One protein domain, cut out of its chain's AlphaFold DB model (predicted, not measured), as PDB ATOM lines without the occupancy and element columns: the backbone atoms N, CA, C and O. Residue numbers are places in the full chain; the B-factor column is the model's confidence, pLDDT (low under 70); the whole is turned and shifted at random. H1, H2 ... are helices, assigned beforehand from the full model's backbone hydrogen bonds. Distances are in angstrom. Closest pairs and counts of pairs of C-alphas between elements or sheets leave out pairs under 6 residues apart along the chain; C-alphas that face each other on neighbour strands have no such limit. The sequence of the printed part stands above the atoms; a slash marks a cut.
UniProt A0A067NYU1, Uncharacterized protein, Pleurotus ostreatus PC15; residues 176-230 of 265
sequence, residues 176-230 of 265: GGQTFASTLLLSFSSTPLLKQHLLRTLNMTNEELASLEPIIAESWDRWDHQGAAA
ATOM      1  N   GLY A 176     -39.751  12.513   4.841       84.25
ATOM      2  CA  GLY A 176     -38.379  12.018   4.886       84.25
ATOM      3  C   GLY A 176     -37.520  12.842   5.836       84.25
ATOM      4  O   GLY A 176     -36.791  12.267   6.648       84.25
ATOM      5  N   GLY A 177     -37.673  14.169   5.804       92.94
ATOM      6  CA  GLY A 177     -36.973  15.092   6.688       92.94
ATOM      7  C   GLY A 177     -37.242  14.846   8.166       92.94
ATOM      8  O   GLY A 177     -36.299  14.820   8.954       92.94
ATOM      9  N   GLN A 178     -38.494  14.596   8.557       93.06
ATOM     10  CA  GLN A 178     -38.837  14.388   9.969       93.06
ATOM     11  C   GLN A 178     -38.225  13.091  10.503       93.06
ATOM     12  O   GLN A 178     -37.535  13.112  11.517       93.06
ATOM     13  N   THR A 179     -38.355  11.984   9.763       91.62
ATOM     14  CA  THR A 179     -37.739  10.708  10.166       91.62
ATOM     15  C   THR A 179     -36.213  10.803  10.206       91.62
ATOM     16  O   THR A 179     -35.576  10.238  11.101       91.62
ATOM     17  N   PHE A 180     -35.613  11.530   9.257       94.81
ATOM     18  CA  PHE A 180     -34.180  11.800   9.248       94.81
ATOM     19  C   PHE A 180     -33.749  12.580  10.495       94.81
ATOM     20  O   PHE A 180     -32.830  12.144  11.189       94.81
ATOM     21  N   ALA A 181     -34.441  13.676  10.817       95.75
ATOM     22  CA  ALA A 181     -34.136  14.515  11.968       95.75
ATOM     23  C   ALA A 181     -34.266  13.743  13.292       95.75
ATOM     24  O   ALA A 181     -33.314  13.731  14.078       95.75
ATOM     25  N   SER A 182     -35.366  13.008  13.507       94.81
ATOM     26  CA  SER A 182     -35.546  12.201  14.721       94.81
ATOM     27  C   SER A 182     -34.472  11.111  14.844       94.81
ATOM     28  O   SER A 182     -33.926  10.888  15.923       94.81
ATOM     29  N   THR A 183     -34.113  10.447  13.736       94.94
ATOM     30  CA  THR A 183     -33.063   9.411  13.731       94.94
ATOM     31  C   THR A 183     -31.687  10.006  14.030       94.94
ATOM     32  O   THR A 183     -30.908   9.424  14.790       94.94
ATOM     33  N   LEU A 184     -31.385  11.175  13.462       95.00
ATOM     34  CA  LEU A 184     -30.146  11.899  13.719       95.00
ATOM     35  C   LEU A 184     -30.042  12.279  15.201       95.00
ATOM     36  O   LEU A 184     -29.027  11.990  15.835       95.00
ATOM     37  N   LEU A 185     -31.101  12.842  15.784       94.69
ATOM     38  CA  LEU A 185     -31.131  13.193  17.205       94.69
ATOM     39  C   LEU A 185     -31.035  11.960  18.111       94.69
ATOM     40  O   LEU A 185     -30.297  11.974  19.101       94.69
ATOM     41  N   LEU A 186     -31.685  10.857  17.737       93.94
ATOM     42  CA  LEU A 186     -31.563   9.581  18.437       93.94
ATOM     43  C   LEU A 186     -30.124   9.036  18.392       93.94
ATOM     44  O   LEU A 186     -29.654   8.464  19.376       93.94
ATOM     45  N   SER A 187     -29.384   9.259  17.301       95.69
ATOM     46  CA  SER A 187     -27.975   8.848  17.192       95.69
ATOM     47  C   SER A 187     -27.040   9.613  18.142       95.69
ATOM     48  O   SER A 187     -26.035   9.068  18.606       95.69
ATOM     49  N   PHE A 188     -27.388  10.845  18.534       94.06
ATOM     50  CA  PHE A 188     -26.648  11.557  19.582       94.06
ATOM     51  C   PHE A 188     -26.873  10.950  20.968       94.06
ATOM     52  O   PHE A 188     -25.996  11.042  21.829       94.06
ATOM     53  N   SER A 189     -28.002  10.274  21.190       93.00
ATOM     54  CA  SER A 189     -28.242   9.525  22.429       93.00
ATOM     55  C   SER A 189     -27.355   8.282  22.537       93.00
ATOM     56  O   SER A 189     -27.005   7.890  23.647       93.00
ATOM     57  N   SER A 190     -26.930   7.689  21.413       94.88
ATOM     58  CA  SER A 190     -25.981   6.565  21.410       94.88
ATOM     59  C   SER A 190     -24.508   6.995  21.413       94.88
ATOM     60  O   SER A 190     -23.625   6.156  21.591       94.88
ATOM     61  N   THR A 191     -24.219   8.294  21.269       96.31
ATOM     62  CA  THR A 191     -22.857   8.852  21.232       96.31
ATOM     63  C   THR A 191     -22.676   9.981  22.262       96.31
ATOM     64  O   THR A 191     -22.496  11.147  21.904       96.31
ATOM     65  N   PRO A 192     -22.670   9.665  23.575       92.69
ATOM     66  CA  PRO A 192     -22.699  10.676  24.636       92.69
ATOM     67  C   PRO A 192     -21.515  11.654  24.591       92.69
ATOM     68  O   PRO A 192     -21.699  12.839  24.856       92.69
ATOM     69  N   LEU A 193     -20.322  11.194  24.194       96.75
ATOM     70  CA  LEU A 193     -19.137  12.052  24.054       96.75
ATOM     71  C   LEU A 193     -19.292  13.086  22.932       96.75
ATOM     72  O   LEU A 193     -18.941  14.252  23.111       96.75
ATOM     73  N   LEU A 194     -19.853  12.676  21.791       95.56
ATOM     74  CA  LEU A 194     -20.102  13.571  20.663       95.56
ATOM     75  C   LEU A 194     -21.168  14.604  21.030       95.56
ATOM     76  O   LEU A 194     -20.972  15.798  20.805       95.56
ATOM     77  N   LYS A 195     -22.253  14.151  21.668       95.50
ATOM     78  CA  LYS A 195     -23.318  15.025  22.164       95.50
ATOM     79  C   LYS A 195     -22.778  16.070  23.145       95.50
ATOM     80  O   LYS A 195     -23.058  17.252  22.982       95.50
ATOM     81  N   GLN A 196     -21.963  15.666  24.121       96.25
ATOM     82  CA  GLN A 196     -21.345  16.589  25.082       96.25
ATOM     83  C   GLN A 196     -20.437  17.621  24.406       96.25
ATOM     84  O   GLN A 196     -20.517  18.808  24.718       96.25
ATOM     85  N   HIS A 197     -19.588  17.181  23.474       97.12
ATOM     86  CA  HIS A 197     -18.703  18.080  22.741       97.12
ATOM     87  C   HIS A 197     -19.489  19.113  21.920       97.12
ATOM     88  O   HIS A 197     -19.151  20.297  21.951       97.12
ATOM     89  N   LEU A 198     -20.563  18.688  21.248       95.88
ATOM     90  CA  LEU A 198     -21.434  19.555  20.456       95.88
ATOM     91  C   LEU A 198     -22.136  20.604  21.327       95.88
ATOM     92  O   LEU A 198     -22.031  21.795  21.039       95.88
ATOM     93  N   LEU A 199     -22.776  20.178  22.422       96.56
ATOM     94  CA  LEU A 199     -23.478  21.078  23.346       96.56
ATOM     95  C   LEU A 199     -22.531  22.119  23.956       96.56
ATOM     96  O   LEU A 199     -22.859  23.300  24.004       96.56
ATOM     97  N   ARG A 200     -21.320  21.708  24.358       97.19
ATOM     98  CA  ARG A 200     -20.315  22.629  24.910       97.19
ATOM     99  C   ARG A 200     -19.779  23.610  23.861       97.19
ATOM    100  O   ARG A 200     -19.526  24.759  24.194       97.19
ATOM    101  N   THR A 201     -19.571  23.162  22.625       97.12
ATOM    102  CA  THR A 201     -18.970  23.991  21.564       97.12
ATOM    103  C   THR A 201     -19.952  25.023  21.022       97.12
ATOM    104  O   THR A 201     -19.576  26.169  20.806       97.12
ATOM    105  N   LEU A 202     -21.213  24.629  20.833       95.69
ATOM    106  CA  LEU A 202     -22.281  25.527  20.385       95.69
ATOM    107  C   LEU A 202     -22.938  26.288  21.544       95.69
ATOM    108  O   LEU A 202     -23.780  27.146  21.308       95.69
ATOM    109  N   ASN A 203     -22.538  25.982  22.782       96.31
ATOM    110  CA  ASN A 203     -23.091  26.539  24.010       96.31
ATOM    111  C   ASN A 203     -24.625  26.405  24.079       96.31
ATOM    112  O   ASN A 203     -25.317  27.327  24.505       96.31
ATOM    113  N   MET A 204     -25.125  25.247  23.635       95.06
ATOM    114  CA  MET A 204     -26.543  24.888  23.582       95.06
ATOM    115  C   MET A 204     -26.879  23.836  24.641       95.06
ATOM    116  O   MET A 204     -26.039  23.039  25.065       95.06
ATOM    117  N   THR A 205     -28.142  23.795  25.032       96.88
ATOM    118  CA  THR A 205     -28.741  22.798  25.915       96.88
ATOM    119  C   THR A 205     -29.340  21.631  25.122       96.88
ATOM    120  O   THR A 205     -29.491  21.671  23.902       96.88
ATOM    121  N   ASN A 206     -29.679  20.544  25.820       94.62
ATOM    122  CA  ASN A 206     -30.310  19.376  25.197       94.62
ATOM    123  C   ASN A 206     -31.699  19.719  24.621       94.62
ATOM    124  O   ASN A 206     -32.067  19.202  23.572       94.62
ATOM    125  N   GLU A 207     -32.432  20.626  25.271       95.50
ATOM    126  CA  GLU A 207     -33.729  21.109  24.784       95.50
ATOM    127  C   GLU A 207     -33.580  21.939  23.509       95.50
ATOM    128  O   GLU A 207     -34.333  21.740  22.561       95.50
ATOM    129  N   GLU A 208     -32.562  22.800  23.435       95.19
ATOM    130  CA  GLU A 208     -32.267  23.566  22.221       95.19
ATOM    131  C   GLU A 208     -31.795  22.671  21.071       95.19
ATOM    132  O   GLU A 208     -32.088  22.942  19.914       95.19
ATOM    133  N   LEU A 209     -31.092  21.572  21.359       94.50
ATOM    134  CA  LEU A 209     -30.743  20.595  20.329       94.50
ATOM    135  C   LEU A 209     -31.990  19.874  19.791       94.50
ATOM    136  O   LEU A 209     -32.091  19.642  18.589       94.50
ATOM    137  N   ALA A 210     -32.935  19.530  20.669       94.12
ATOM    138  CA  ALA A 210     -34.202  18.920  20.274       94.12
ATOM    139  C   ALA A 210     -35.110  19.910  19.521       94.12
ATOM    140  O   ALA A 210     -35.795  19.517  18.581       94.12
ATOM    141  N   SER A 211     -35.076  21.203  19.858       96.56
ATOM    142  CA  SER A 211     -35.868  22.225  19.160       96.56
ATOM    143  C   SER A 211     -35.407  22.481  17.719       96.56
ATOM    144  O   SER A 211     -36.177  23.015  16.920       96.56
ATOM    145  N   LEU A 212     -34.193  22.051  17.351       95.31
ATOM    146  CA  LEU A 212     -33.716  22.073  15.965       95.31
ATOM    147  C   LEU A 212     -34.336  20.980  15.085       95.31
ATOM    148  O   LEU A 212     -34.191  21.053  13.866       95.31
ATOM    149  N   GLU A 213     -35.022  19.984  15.652       95.31
ATOM    150  CA  GLU A 213     -35.638  18.890  14.892       95.31
ATOM    151  C   GLU A 213     -36.487  19.362  13.694       95.31
ATOM    152  O   GLU A 213     -36.185  18.944  12.571       95.31
ATOM    153  N   PRO A 214     -37.480  20.267  13.855       94.56
ATOM    154  CA  PRO A 214     -38.273  20.760  12.726       94.56
ATOM    155  C   PRO A 214     -37.433  21.504  11.680       94.56
ATOM    156  O   PRO A 214     -37.697  21.385  10.486       94.56
ATOM    157  N   ILE A 215     -36.391  22.227  12.103       96.94
ATOM    158  CA  ILE A 215     -35.519  22.995  11.202       96.94
ATOM    159  C   ILE A 215     -34.659  22.050  10.354       96.94
ATOM    160  O   ILE A 215     -34.501  22.262   9.150       96.94
ATOM    161  N   ILE A 216     -34.112  20.993  10.963       96.31
ATOM    162  CA  ILE A 216     -33.331  19.960  10.268       96.31
ATOM    163  C   ILE A 216     -34.220  19.222   9.270       96.31
ATOM    164  O   ILE A 216     -33.805  19.018   8.129       96.31
ATOM    165  N   ALA A 217     -35.437  18.861   9.684       95.81
ATOM    166  CA  ALA A 217     -36.404  18.191   8.828       95.81
ATOM    167  C   ALA A 217     -36.732  19.028   7.584       95.81
ATOM    168  O   ALA A 217     -36.576  18.553   6.462       95.81
ATOM    169  N   GLU A 218     -37.080  20.301   7.775       95.62
ATOM    170  CA  GLU A 218     -37.393  21.213   6.674       95.62
ATOM    171  C   GLU A 218     -36.186  21.447   5.752       95.62
ATOM    172  O   GLU A 218     -36.315  21.462   4.525       95.62
ATOM    173  N   SER A 219     -34.994  21.617   6.329       95.75
ATOM    174  CA  SER A 219     -33.759  21.824   5.564       95.75
ATOM    175  C   SER A 219     -33.423  20.608   4.702       95.75
ATOM    176  O   SER A 219     -33.024  20.762   3.545       95.75
ATOM    177  N   TRP A 220     -33.609  19.407   5.256       94.75
ATOM    178  CA  TRP A 220     -33.438  18.154   4.534       94.75
ATOM    179  C   TRP A 220     -34.430  18.041   3.381       94.75
ATOM    180  O   TRP A 220     -34.013  17.787   2.254       94.75
ATOM    181  N   ASP A 221     -35.714  18.305   3.634       93.31
ATOM    182  CA  ASP A 221     -36.738  18.260   2.593       93.31
ATOM    183  C   ASP A 221     -36.395  19.248   1.468       93.31
ATOM    184  O   ASP A 221     -36.360  18.865   0.301       93.31
ATOM    185  N   ARG A 222     -36.041  20.500   1.781       93.44
ATOM    186  CA  ARG A 222     -35.636  21.492   0.767       93.44
ATOM    187  C   ARG A 222     -34.437  21.028  -0.064       93.44
ATOM    188  O   ARG A 222     -34.406  21.292  -1.266       93.44
ATOM    189  N   TRP A 223     -33.443  20.394   0.554       91.88
ATOM    190  CA  TRP A 223     -32.274  19.860  -0.148       91.88
ATOM    191  C   TRP A 223     -32.644  18.678  -1.055       91.88
ATOM    192  O   TRP A 223     -32.228  18.647  -2.214       91.88
ATOM    193  N   ASP A 224     -33.474  17.755  -0.567       89.88
ATOM    194  CA  ASP A 224     -33.924  16.582  -1.321       89.88
ATOM    195  C   ASP A 224     -34.772  16.987  -2.537       89.88
ATOM    196  O   ASP A 224     -34.518  16.538  -3.656       89.88
ATOM    197  N   HIS A 225     -35.689  17.947  -2.370       88.69
ATOM    198  CA  HIS A 225     -36.476  18.508  -3.473       88.69
ATOM    199  C   HIS A 225     -35.591  19.202  -4.522       88.69
ATOM    200  O   HIS A 225     -35.850  19.076  -5.720       88.69
ATOM    201  N   GLN A 226     -34.528  19.900  -4.103       86.69
ATOM    202  CA  GLN A 226     -33.556  20.498  -5.028       86.69
ATOM    203  C   GLN A 226     -32.769  19.428  -5.797       86.69
ATOM    204  O   GLN A 226     -32.586  19.555  -7.008       86.69
ATOM    205  N   GLY A 227     -32.344  18.353  -5.128       78.12
ATOM    206  CA  GLY A 227     -31.654  17.226  -5.762       78.12
ATOM    207  C   GLY A 227     -32.541  16.448  -6.739       78.12
ATOM    208  O   GLY A 227     -32.092  16.081  -7.830       78.12
ATOM    209  N   ALA A 228     -33.813  16.247  -6.385       76.56
ATOM    210  CA  ALA A 228     -34.811  15.594  -7.226       76.56
ATOM    211  C   ALA A 228     -35.185  16.449  -8.451       76.56
ATOM    212  O   ALA A 228     -35.256  15.931  -9.569       76.56
ATOM    213  N   ALA A 229     -35.350  17.764  -8.273       67.19
ATOM    214  CA  ALA A 229     -35.615  18.692  -9.371       67.19
ATOM    215  C   ALA A 229     -34.414  18.826 -10.324       67.19
ATOM    216  O   ALA A 229     -34.601  18.898 -11.534       67.19
ATOM    217  N   ALA A 230     -33.180  18.791  -9.810       67.50
ATOM    218  CA  ALA A 230     -31.971  18.858 -10.636       67.50
ATOM    219  C   ALA A 230     -31.679  17.559 -11.412       67.50
ATOM    220  O   ALA A 230     -30.976  17.588 -12.420       67.50
TER     221      ALA A 230
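AT A GLANCE: This is residues 176 to 230 of the 265 residues of an uncharacterized protein of Pleurotus ostreatus PC15 (UniProt A0A067NYU1). The four helices make a long, narrow U: H1 is one arm, H2 crosses the closed end, and H3 followed by H4 runs back as the other arm. H4 crosses the beginning of H1 and goes on past it, where residues 225 to 230 stick out. The printed part has 55 residues with four named helices, H1, H2, H3, H4 in chain order, and no named strand; the class is all helix. It is loose, with a radius of gyration of the C-alphas of 12.8 A, and elongated, spanning 38 by 20 by 16 A.

IN THESE COORDINATES: Find C-alpha 176 at (-38.379, 12.018, 4.886); from there H1, residues 176 to 190, runs 21.4 A. H2, residues 192 to 202, covers 15.5 A from C-alpha 192 at (-22.699, 10.676, 24.636). H3 is residues 206 to 211. H4, residues 213 to 230, runs 25.8 A to C-alpha 230 at (-31.971, 18.858, -10.636).

HOW THE PARTS SIT: Look first at Phe 188 and Lys 195, whose C-alphas, 5.5 A apart, are the closest of H1 and H2; these helices only just touch, with 3 pairs of C-alphas within 8 A, and only at the corner. H3 is close to H1 but not clearly touching, at a shallow tilt of 3 degrees, opposite ways; their closest C-alphas, Leu 185 and Ala 210, are 7.2 A apart. H4 touches H1 with residues 213 to 221 alone, at a steep tilt of 49 degrees, opposite ways; the closest C-alphas, Gly 177 and Ala 217, are 3.8 A apart. H2 and H4 are apart. Every O i to N i+4 pair is within hydrogen-bond range in H2, H3 and H4, and 10 of 11 in H1.

THE WHOLE: The two C-alphas farthest apart, Leu 193 and Ala 229, are 37.9 A apart. The printed part has no cut, and its three links are tight. Look at residues 229 to 230 for pLDDT under 70; the mean of the printed part is 92.9.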